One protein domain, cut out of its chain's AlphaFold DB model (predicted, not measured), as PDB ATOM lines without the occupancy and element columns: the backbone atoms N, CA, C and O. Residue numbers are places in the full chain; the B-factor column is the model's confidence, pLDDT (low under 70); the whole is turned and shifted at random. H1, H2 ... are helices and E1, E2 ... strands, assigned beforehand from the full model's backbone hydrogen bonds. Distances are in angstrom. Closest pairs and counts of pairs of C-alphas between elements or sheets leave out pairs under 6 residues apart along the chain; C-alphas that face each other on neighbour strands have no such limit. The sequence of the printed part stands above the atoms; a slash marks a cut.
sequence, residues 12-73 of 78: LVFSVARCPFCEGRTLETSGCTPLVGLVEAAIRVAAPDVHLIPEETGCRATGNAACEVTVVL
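Overview. This is residues 12 to 73 of the 78 residues of an uncharacterized protein of Elusimicrobia bacterium RBG_16_66_12 (UniProt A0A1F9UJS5). One helix, H1, lies slantwise over one face of a small antiparallel sheet of three strands, whose other face is bare. The long loop of residues 17 to 32 and the link from E2 to E3 lie toward one end of the whole, the link from H1 to E2 reaches out at the other end with Asp 49, and the outline is a rod. The printed part has 62 residues, with E1, H1, E2 and E3 in that order along the chain and sheet order E1, E3, E2. The class is mixed, helices and strands, with under half of the residues, 30, in named elements. The whole is compact, with a radius of gyration of the C-alphas of 11.7 A and spans of 36 by 18 by 17 A.

Arrangement. Edge strand E1, residues 12 to 16, is antiparallel to inner strand E3, residues 67 to 72, at 168 degrees, with N 14 and O 69 2.8 A apart, within hydrogen-bond range. E3 forms a hairpin with edge strand E2, residues 54 to 58, antiparallel at 140 degrees, with N 55 and O 70 2.9 A apart, within hydrogen-bond range. H1, residues 33 to 46, is on the sheet at a height over the sheet of 9.1 A. It lies over E3, running slantwise to the strands at 40 degrees to E3 on the local plane; E2 is only just not under it, with 2 of its C-alphas falling there. The closest C-alphas of H1 and E3 are those of Val 36 and Val 69, 6.4 A apart; of H1 and E2, those of Glu 40 and Pro 54, 6.1 A. E1, H1 and E2 form a split strand-helix-strand unit, two strands running the same way with E3 between them, and its crossover is right-handed. In H1 every O i to N i+4 pair is within hydrogen-bond range.

Along the chain. E1 begins at C-alpha 12 (166.433, 162.759, 90.844) and measures 13.2 A. H1 measures 20.0 A, from C-alpha 33 (151.435, 166.961, 82.183). E2 measures 12.1 A. E3 measures 17.0 A and ends at C-alpha 72 (168.552, 162.619, 84.691).

Size, cuts and confidence. The two C-alphas farthest apart, of Gly 24 and Asp 49, are 36.8 A apart. The link from E1 to H1 is long; the other two are short. The printed part has no cut, and no printed residue is under pLDDT 70.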
ATOM      1  N   LEU A  12     167.335 162.178  89.856       91.50
ATOM      2  CA  LEU A  12     166.433 162.759  90.844       91.50
ATOM      3  C   LEU A  12     165.009 162.284  90.564       91.50
ATOM      4  O   LEU A  12     164.520 162.423  89.445       91.50
ATOM      5  N   VAL A  13     164.337 161.753  91.585       94.56
ATOM      6  CA  VAL A  13     162.938 161.316  91.493       94.56
ATOM      7  C   VAL A  13     162.077 162.191  92.395       94.56
ATOM      8  O   VAL A  13     162.250 162.220  93.615       94.56
ATOM      9  N   PHE A  14     161.124 162.893  91.791       95.56
ATOM     10  CA  PHE A  14     160.121 163.692  92.483       95.56
ATOM     11  C   PHE A  14     158.834 162.881  92.582       95.56
ATOM     12  O   PHE A  14     158.189 162.621  91.568       95.56
ATOM     13  N   SER A  15     158.454 162.492  93.799       96.75
ATOM     14  CA  SER A  15     157.265 161.673  94.050       96.75
ATOM     15  C   SER A  15     156.202 162.461  94.812       96.75
ATOM     16  O   SER A  15     156.458 163.017  95.883       96.75
ATOM     17  N   VAL A  16     154.988 162.514  94.260       96.69
ATOM     18  CA  VAL A  16     153.830 163.167  94.880       96.69
ATOM     19  C   VAL A  16     152.783 162.118  95.220       96.69
ATOM     20  O   VAL A  16     151.975 161.699  94.384       96.69
ATOM     21  N   ALA A  17     152.764 161.735  96.496       95.38
ATOM     22  CA  ALA A  17     151.827 160.746  97.010       95.38
ATOM     23  C   ALA A  17     150.369 161.197  96.872       95.38
ATOM     24  O   ALA A  17     149.514 160.361  96.647       95.38
ATOM     25  N   ARG A  18     150.044 162.492  96.963       94.69
ATOM     26  CA  ARG A  18     148.675 163.009  96.767       94.69
ATOM     27  C   ARG A  18     148.665 164.092  95.697       94.69
ATOM     28  O   ARG A  18     148.727 165.276  96.006       94.69
ATOM     29  N   CYS A  19     148.653 163.674  94.434       95.69
ATOM     30  CA  CYS A  19     148.707 164.598  93.307       95.69
ATOM     31  C   CYS A  19     147.332 165.244  93.049       95.69
ATOM     32  O   CYS A  19     146.411 164.524  92.649       95.69
ATOM     33  N   PRO A  20     147.186 166.576  93.188       95.25
ATOM     34  CA  PRO A  20     145.907 167.252  92.963       95.25
ATOM     35  C   PRO A  20     145.467 167.206  91.491       95.25
ATOM     36  O   PRO A  20     144.284 167.305  91.193       95.25
ATOM     37  N   PHE A  21     146.402 167.010  90.552       95.44
ATOM     38  CA  PHE A  21     146.105 166.942  89.115       95.44
ATOM     39  C   PHE A  21     145.550 165.584  88.658       95.44
ATOM     40  O   PHE A  21     144.985 165.484  87.564       95.44
ATOM     41  N   CYS A  22     145.731 164.543  89.476       95.69
ATOM     42  CA  CYS A  22     145.283 163.174  89.210       95.69
ATOM     43  C   CYS A  22     144.238 162.679  90.218       95.69
ATOM     44  O   CYS A  22     143.719 161.577  90.056       95.69
ATOM     45  N   GLU A  23     143.928 163.455  91.259       93.25
ATOM     46  CA  GLU A  23     142.918 163.094  92.250       93.25
ATOM     47  C   GLU A  23     141.547 162.919  91.577       93.25
ATOM     48  O   GLU A  23     141.084 163.782  90.833       93.25
ATOM     49  N   GLY A  24     140.925 161.753  91.784       92.19
ATOM     50  CA  GLY A  24     139.628 161.409  91.192       92.19
ATOM     51  C   GLY A  24     139.633 161.120  89.686       92.19
ATOM     52  O   GLY A  24     138.562 160.939  89.111       92.19
ATOM     53  N   ARG A  25     140.801 161.064  89.030       94.00
ATOM     54  CA  ARG A  25     140.917 160.737  87.600       94.00
ATOM     55  C   ARG A  25     141.350 159.290  87.394       94.00
ATOM     56  O   ARG A  25     142.158 158.772  88.159       94.00
ATOM     57  N   THR A  26     140.891 158.707  86.290       95.56
ATOM     58  CA  THR A  26     141.370 157.423  85.768       95.56
ATOM     59  C   THR A  26     141.792 157.617  84.317       95.56
ATOM     60  O   THR A  26     141.048 158.217  83.541       95.56
ATOM     61  N   LEU A  27     142.986 157.151  83.964       93.62
ATOM     62  CA  LEU A  27     143.559 157.224  82.623       93.62
ATOM     63  C   LEU A  27     144.064 155.841  82.206       93.62
ATOM     64  O   LEU A  27     144.506 155.060  83.045       93.62
ATOM     65  N   GLU A  28     144.026 155.557  80.905       91.38
ATOM     66  CA  GLU A  28     144.588 154.321  80.342       91.38
ATOM     67  C   GLU A  28     146.118 154.383  80.235       91.38
ATOM     68  O   GLU A  28     146.797 153.367  80.355       91.38
ATOM     69  N   THR A  29     146.671 155.584  80.048       90.31
ATOM     70  CA  THR A  29     148.111 155.844  79.937       90.31
ATOM     71  C   THR A  29     148.526 157.025  80.818       90.31
ATOM     72  O   THR A  29     147.691 157.834  81.235       90.31
ATOM     73  N   SER A  30     149.818 157.106  81.158       85.81
ATOM     74  CA  SER A  30     150.370 158.225  81.931       85.81
ATOM     75  C   SER A  30     150.170 159.543  81.181       85.81
ATOM     76  O   SER A  30     150.208 159.585  79.951       85.81
ATOM     77  N   GLY A  31     149.926 160.622  81.920       88.25
ATOM     78  CA  GLY A  31     149.519 161.895  81.322       88.25
ATOM     79  C   GLY A  31     149.335 163.020  82.333       88.25
ATOM     80  O   GLY A  31     148.467 163.883  82.166       88.25
ATOM     81  N   CYS A  32     150.114 163.022  83.414       93.81
ATOM     82  CA  CYS A  32     150.129 164.081  84.416       93.81
ATOM     83  C   CYS A  32     151.007 165.265  83.964       93.81
ATOM     84  O   CYS A  32     151.880 165.733  84.700       93.81
ATOM     85  N   THR A  33     150.728 165.807  82.772       94.44
ATOM     86  CA  THR A  33     151.435 166.961  82.183       94.44
ATOM     87  C   THR A  33     151.587 168.152  83.141       94.44
ATOM     88  O   THR A  33     152.670 168.738  83.165       94.44
ATOM     89  N   PRO A  34     150.589 168.507  83.983       95.81
ATOM     90  CA  PRO A  34     150.760 169.607  84.931       95.81
ATOM     91  C   PRO A  34     151.880 169.378  85.955       95.81
ATOM     92  O   PRO A  34     152.570 170.326  86.317       95.81
ATOM     93  N   LEU A  35     152.090 168.133  86.407       96.56
ATOM     94  CA  LEU A  35     153.168 167.824  87.351       96.56
ATOM     95  C   LEU A  35     154.536 167.920  86.675       96.56
ATOM     96  O   LEU A  35     155.451 168.498  87.252       96.56
ATOM     97  N   VAL A  36     154.658 167.408  85.447       97.00
ATOM     98  CA  VAL A  36     155.894 167.525  84.658       97.00
ATOM     99  C   VAL A  36     156.258 168.996  84.461       97.00
ATOM    100  O   VAL A  36     157.375 169.393  84.778       97.00
ATOM    101  N   GLY A  37     155.296 169.827  84.044       96.50
ATOM    102  CA  GLY A  37     155.517 171.264  83.861       96.50
ATOM    103  C   GLY A  37     155.877 171.998  85.159       96.50
ATOM    104  O   GLY A  37     156.697 172.916  85.135       96.50
ATOM    105  N   LEU A  38     155.319 171.580  86.302       96.94
ATOM    106  CA  LEU A  38     155.683 172.129  87.612       96.94
ATOM    107  C   LEU A  38     157.144 171.820  87.966       96.94
ATOM    108  O   LEU A  38     157.870 172.720  88.389       96.94
ATOM    109  N   VAL A  39     157.578 170.572  87.775       95.94
ATOM    110  CA  VAL A  39     158.971 170.164  88.019       95.94
ATOM    111  C   VAL A  39     159.913 170.898  87.065       95.94
ATOM    112  O   VAL A  39     160.916 171.455  87.501       95.94
ATOM    113  N   GLU A  40     159.556 170.992  85.786       95.88
ATOM    114  CA  GLU A  40     160.332 171.722  84.780       95.88
ATOM    115  C   GLU A  40     160.489 173.212  85.137       95.88
ATOM    116  O   GLU A  40     161.573 173.786  85.024       95.88
ATOM    117  N   ALA A  41     159.418 173.854  85.613       96.19
ATOM    118  CA  ALA A  41     159.469 175.235  86.084       96.19
ATOM    119  C   ALA A  41     160.356 175.390  87.329       96.19
ATOM    120  O   ALA A  41     161.136 176.337  87.400       96.19
ATOM    121  N   ALA A  42     160.277 174.456  88.282       95.19
ATOM    122  CA  ALA A  42     161.119 174.472  89.475       95.19
ATOM    123  C   ALA A  42     162.610 174.349  89.125       95.19
ATOM    124  O   ALA A  42     163.423 175.097  89.668       95.19
ATOM    125  N   ILE A  43     162.959 173.474  88.175       93.56
ATOM    126  CA  ILE A  43     164.331 173.334  87.665       93.56
ATOM    127  C   ILE A  43     164.816 174.651  87.063       93.56
ATOM    128  O   ILE A  43     165.869 175.137  87.459       93.56
ATOM    129  N   ARG A  44     164.030 175.271  86.170       93.81
ATOM    130  CA  ARG A  44     164.394 176.559  85.551       93.81
ATOM    131  C   ARG A  44     164.635 177.672  86.571       93.81
ATOM    132  O   ARG A  44     165.464 178.540  86.334       93.81
ATOM    133  N   VAL A  45     163.904 177.665  87.686       95.81
ATOM    134  CA  VAL A  45     164.093 178.642  88.769       95.81
ATOM    135  C   VAL A  45     165.353 178.339  89.580       95.81
ATOM    136  O   VAL A  45     166.096 179.258  89.913       95.81
ATOM    137  N   ALA A  46     165.594 177.071  89.915       92.06
ATOM    138  CA  ALA A  46     166.714 176.670  90.766       92.06
ATOM    139  C   ALA A  46     168.065 176.654  90.029       92.06
ATOM    140  O   ALA A  46     169.098 176.929  90.634       92.06
ATOM    141  N   ALA A  47     168.053 176.321  88.739       90.44
ATOM    142  CA  ALA A  47     169.228 176.121  87.900       90.44
ATOM    143  C   ALA A  47     168.951 176.643  86.472       90.44
ATOM    144  O   ALA A  47     168.788 175.849  85.545       90.44
ATOM    145  N   PRO A  48     168.872 177.973  86.274       90.44
ATOM    146  CA  PRO A  48     168.461 178.573  84.999       90.44
ATOM    147  C   PRO A  48     169.390 178.241  83.824       90.44
ATOM    148  O   PRO A  48     168.937 178.228  82.681       90.44
ATOM    149  N   ASP A  49     170.658 177.938  84.104       90.94
ATOM    150  CA  ASP A  49     171.675 177.621  83.096       90.94
ATOM    151  C   ASP A  49     171.775 176.118  82.779       90.94
ATOM    152  O   ASP A  49     172.607 175.705  81.970       90.94
ATOM    153  N   VAL A  50     170.949 175.277  83.417       86.62
ATOM    154  CA  VAL A  50     170.970 173.824  83.217       86.62
ATOM    155  C   VAL A  50     169.730 173.386  82.447       86.62
ATOM    156  O   VAL A  50     168.591 173.579  82.874       86.62
ATOM    157  N   HIS A  51     169.952 172.732  81.310       87.00
ATOM    158  CA  HIS A  51     168.888 172.126  80.518       87.00
ATOM    159  C   HIS A  51     168.651 170.683  80.967       87.00
ATOM    160  O   HIS A  51     169.327 169.766  80.506       87.00
ATOM    161  N   LEU A  52     167.686 170.486  81.866       90.75
ATOM    162  CA  LEU A  52     167.209 169.161  82.267       90.75
ATOM    163  C   LEU A  52     165.799 168.931  81.728       90.75
ATOM    164  O   LEU A  52     164.964 169.836  81.771       90.75
ATOM    165  N   ILE A  53     165.531 167.714  81.258       93.00
ATOM    166  CA  ILE A  53     164.218 167.314  80.749       93.00
ATOM    167  C   ILE A  53     163.576 166.378  81.781       93.00
ATOM    168  O   ILE A  53     164.052 165.256  81.952       93.00
ATOM    169  N   PRO A  54     162.539 166.824  82.511       95.44
ATOM    170  CA  PRO A  54     161.787 165.949  83.396       95.44
ATOM    171  C   PRO A  54     160.892 164.996  82.602       95.44
ATOM    172  O   PRO A  54     160.188 165.409  81.680       95.44
ATOM    173  N   GLU A  55     160.847 163.738  83.027       95.81
ATOM    174  CA  GLU A  55     160.022 162.691  82.426       95.81
ATOM    175  C   GLU A  55     159.032 162.127  83.447       95.81
ATOM    176  O   GLU A  55     159.405 161.754  84.561       95.81
ATOM    177  N   GLU A  56     157.751 162.040  83.079       96.69
ATOM    178  CA  GLU A  56     156.767 161.312  83.886       96.69
ATOM    179  C   GLU A  56     157.090 159.817  83.849       96.69
ATOM    180  O   GLU A  56     157.133 159.200  82.788       96.69
ATOM    181  N   THR A  57     157.287 159.232  85.025       96.12
ATOM    182  CA  THR A  57     157.650 157.816  85.198       96.12
ATOM    183  C   THR A  57     156.605 157.041  85.998       96.12
ATOM    184  O   THR A  57     156.559 155.816  85.925       96.12
ATOM    185  N   GLY A  58     155.698 157.745  86.685       95.81
ATOM    186  CA  GLY A  58     154.577 157.152  87.408       95.81
ATOM    187  C   GLY A  58     153.374 158.089  87.457       95.81
ATOM    188  O   GLY A  58     153.520 159.307  87.554       95.81
ATOM    189  N   CYS A  59     152.166 157.527  87.413       97.25
ATOM    190  CA  CYS A  59     150.921 158.296  87.437       97.25
ATOM    191  C   CYS A  59     149.862 157.641  88.326       97.25
ATOM    192  O   CYS A  59     149.478 156.492  88.102       97.25
ATOM    193  N   ARG A  60     149.310 158.378  89.297       96.75
ATOM    194  CA  ARG A  60     148.214 157.863  90.139       96.75
ATOM    195  C   ARG A  60     146.954 157.556  89.347       96.75
ATOM    196  O   ARG A  60     146.250 156.609  89.677       96.75
ATOM    197  N   ALA A  61     146.675 158.332  88.301       96.94
ATOM    198  CA  ALA A  61     145.481 158.129  87.487       96.94
ATOM    199  C   ALA A  61     145.519 156.812  86.685       96.94
ATOM    200  O   ALA A  61     144.473 156.357  86.239       96.94
ATOM    201  N   THR A  62     146.686 156.176  86.537       96.62
ATOM    202  CA  THR A  62     146.828 154.845  85.921       96.62
ATOM    203  C   THR A  62     146.940 153.714  86.950       96.62
ATOM    204  O   THR A  62     147.209 152.573  86.589       96.62
ATOM    205  N   GLY A  63     146.742 154.012  88.241       95.25
ATOM    206  CA  GLY A  63     146.794 153.030  89.328       95.25
ATOM    207  C   GLY A  63     148.108 152.976  90.114       95.25
ATOM    208  O   GLY A  63     148.219 152.154  91.020       95.25
ATOM    209  N   ASN A  64     149.090 153.844  89.833       95.75
ATOM    210  CA  ASN A  64     150.310 153.907  90.651       95.75
ATOM    211  C   ASN A  64     150.045 154.510  92.043       95.75
ATOM    212  O   ASN A  64     149.100 155.276  92.246       95.75
ATOM    213  N   ALA A  65     150.922 154.216  93.006       95.81
ATOM    214  CA  ALA A  65     150.819 154.743  94.372       95.81
ATOM    215  C   ALA A  65     151.060 156.267  94.459       95.81
ATOM    216  O   ALA A  65     150.504 156.944  95.330       95.81
ATOM    217  N   ALA A  66     151.861 156.811  93.541       96.12
ATOM    218  CA  ALA A  66     152.223 158.222  93.454       96.12
ATOM    219  C   ALA A  66     152.324 158.675  91.989       96.12
ATOM    220  O   ALA A  66     152.359 157.855  91.070       96.12
ATOM    221  N   CYS A  67     152.309 159.994  91.774       97.50
ATOM    222  CA  CYS A  67     152.759 160.559  90.507       97.50
ATOM    223  C   CYS A  67     154.251 160.848  90.640       97.50
ATOM    224  O   CYS A  67     154.657 161.482  91.616       97.50
ATOM    225  N   GLU A  68     155.040 160.388  89.681       97.50
ATOM    226  CA  GLU A  68     156.496 160.423  89.738       97.50
ATOM    227  C   GLU A  68     157.061 161.064  88.483       97.50
ATOM    228  O   GLU A  68     156.644 160.763  87.361       97.50
ATOM    229  N   VAL A  69     158.019 161.960  88.693       97.69
ATOM    230  CA  VAL A  69     158.774 162.623  87.639       97.69
ATOM    231  C   VAL A  69     160.250 162.388  87.905       97.69
ATOM    232  O   VAL A  69     160.740 162.693  88.992       97.69
ATOM    233  N   THR A  70     160.949 161.844  86.918       96.12
ATOM    234  CA  THR A  70     162.385 161.579  86.988       96.12
ATOM    235  C   THR A  70     163.135 162.622  86.174       96.12
ATOM    236  O   THR A  70     162.681 163.047  85.114       96.12
ATOM    237  N   VAL A  71     164.289 163.038  86.680       94.75
ATOM    238  CA  VAL A  71     165.218 163.941  86.004       94.75
ATOM    239  C   VAL A  71     166.589 163.287  86.015       94.75
ATOM    240  O   VAL A  71     167.093 162.929  87.081       94.75
ATOM    241  N   VAL A  72     167.183 163.124  84.837       91.62
ATOM    242  CA  VAL A  72     168.552 162.619  84.691       91.62
ATOM    243  C   VAL A  72     169.506 163.808  84.707       91.62
ATOM    244  O   VAL A  72     169.330 164.750  83.932       91.62
ATOM    245  N   LEU A  73     170.484 163.792  85.609       86.50
ATOM    246  CA  LEU A  73     171.486 164.844  85.705       86.50
ATOM    247  C   LEU A  73     172.625 164.581  84.710       86.50
ATOM    248  O   LEU A  73     173.087 163.444  84.595       86.50
TER     249      LEU A  73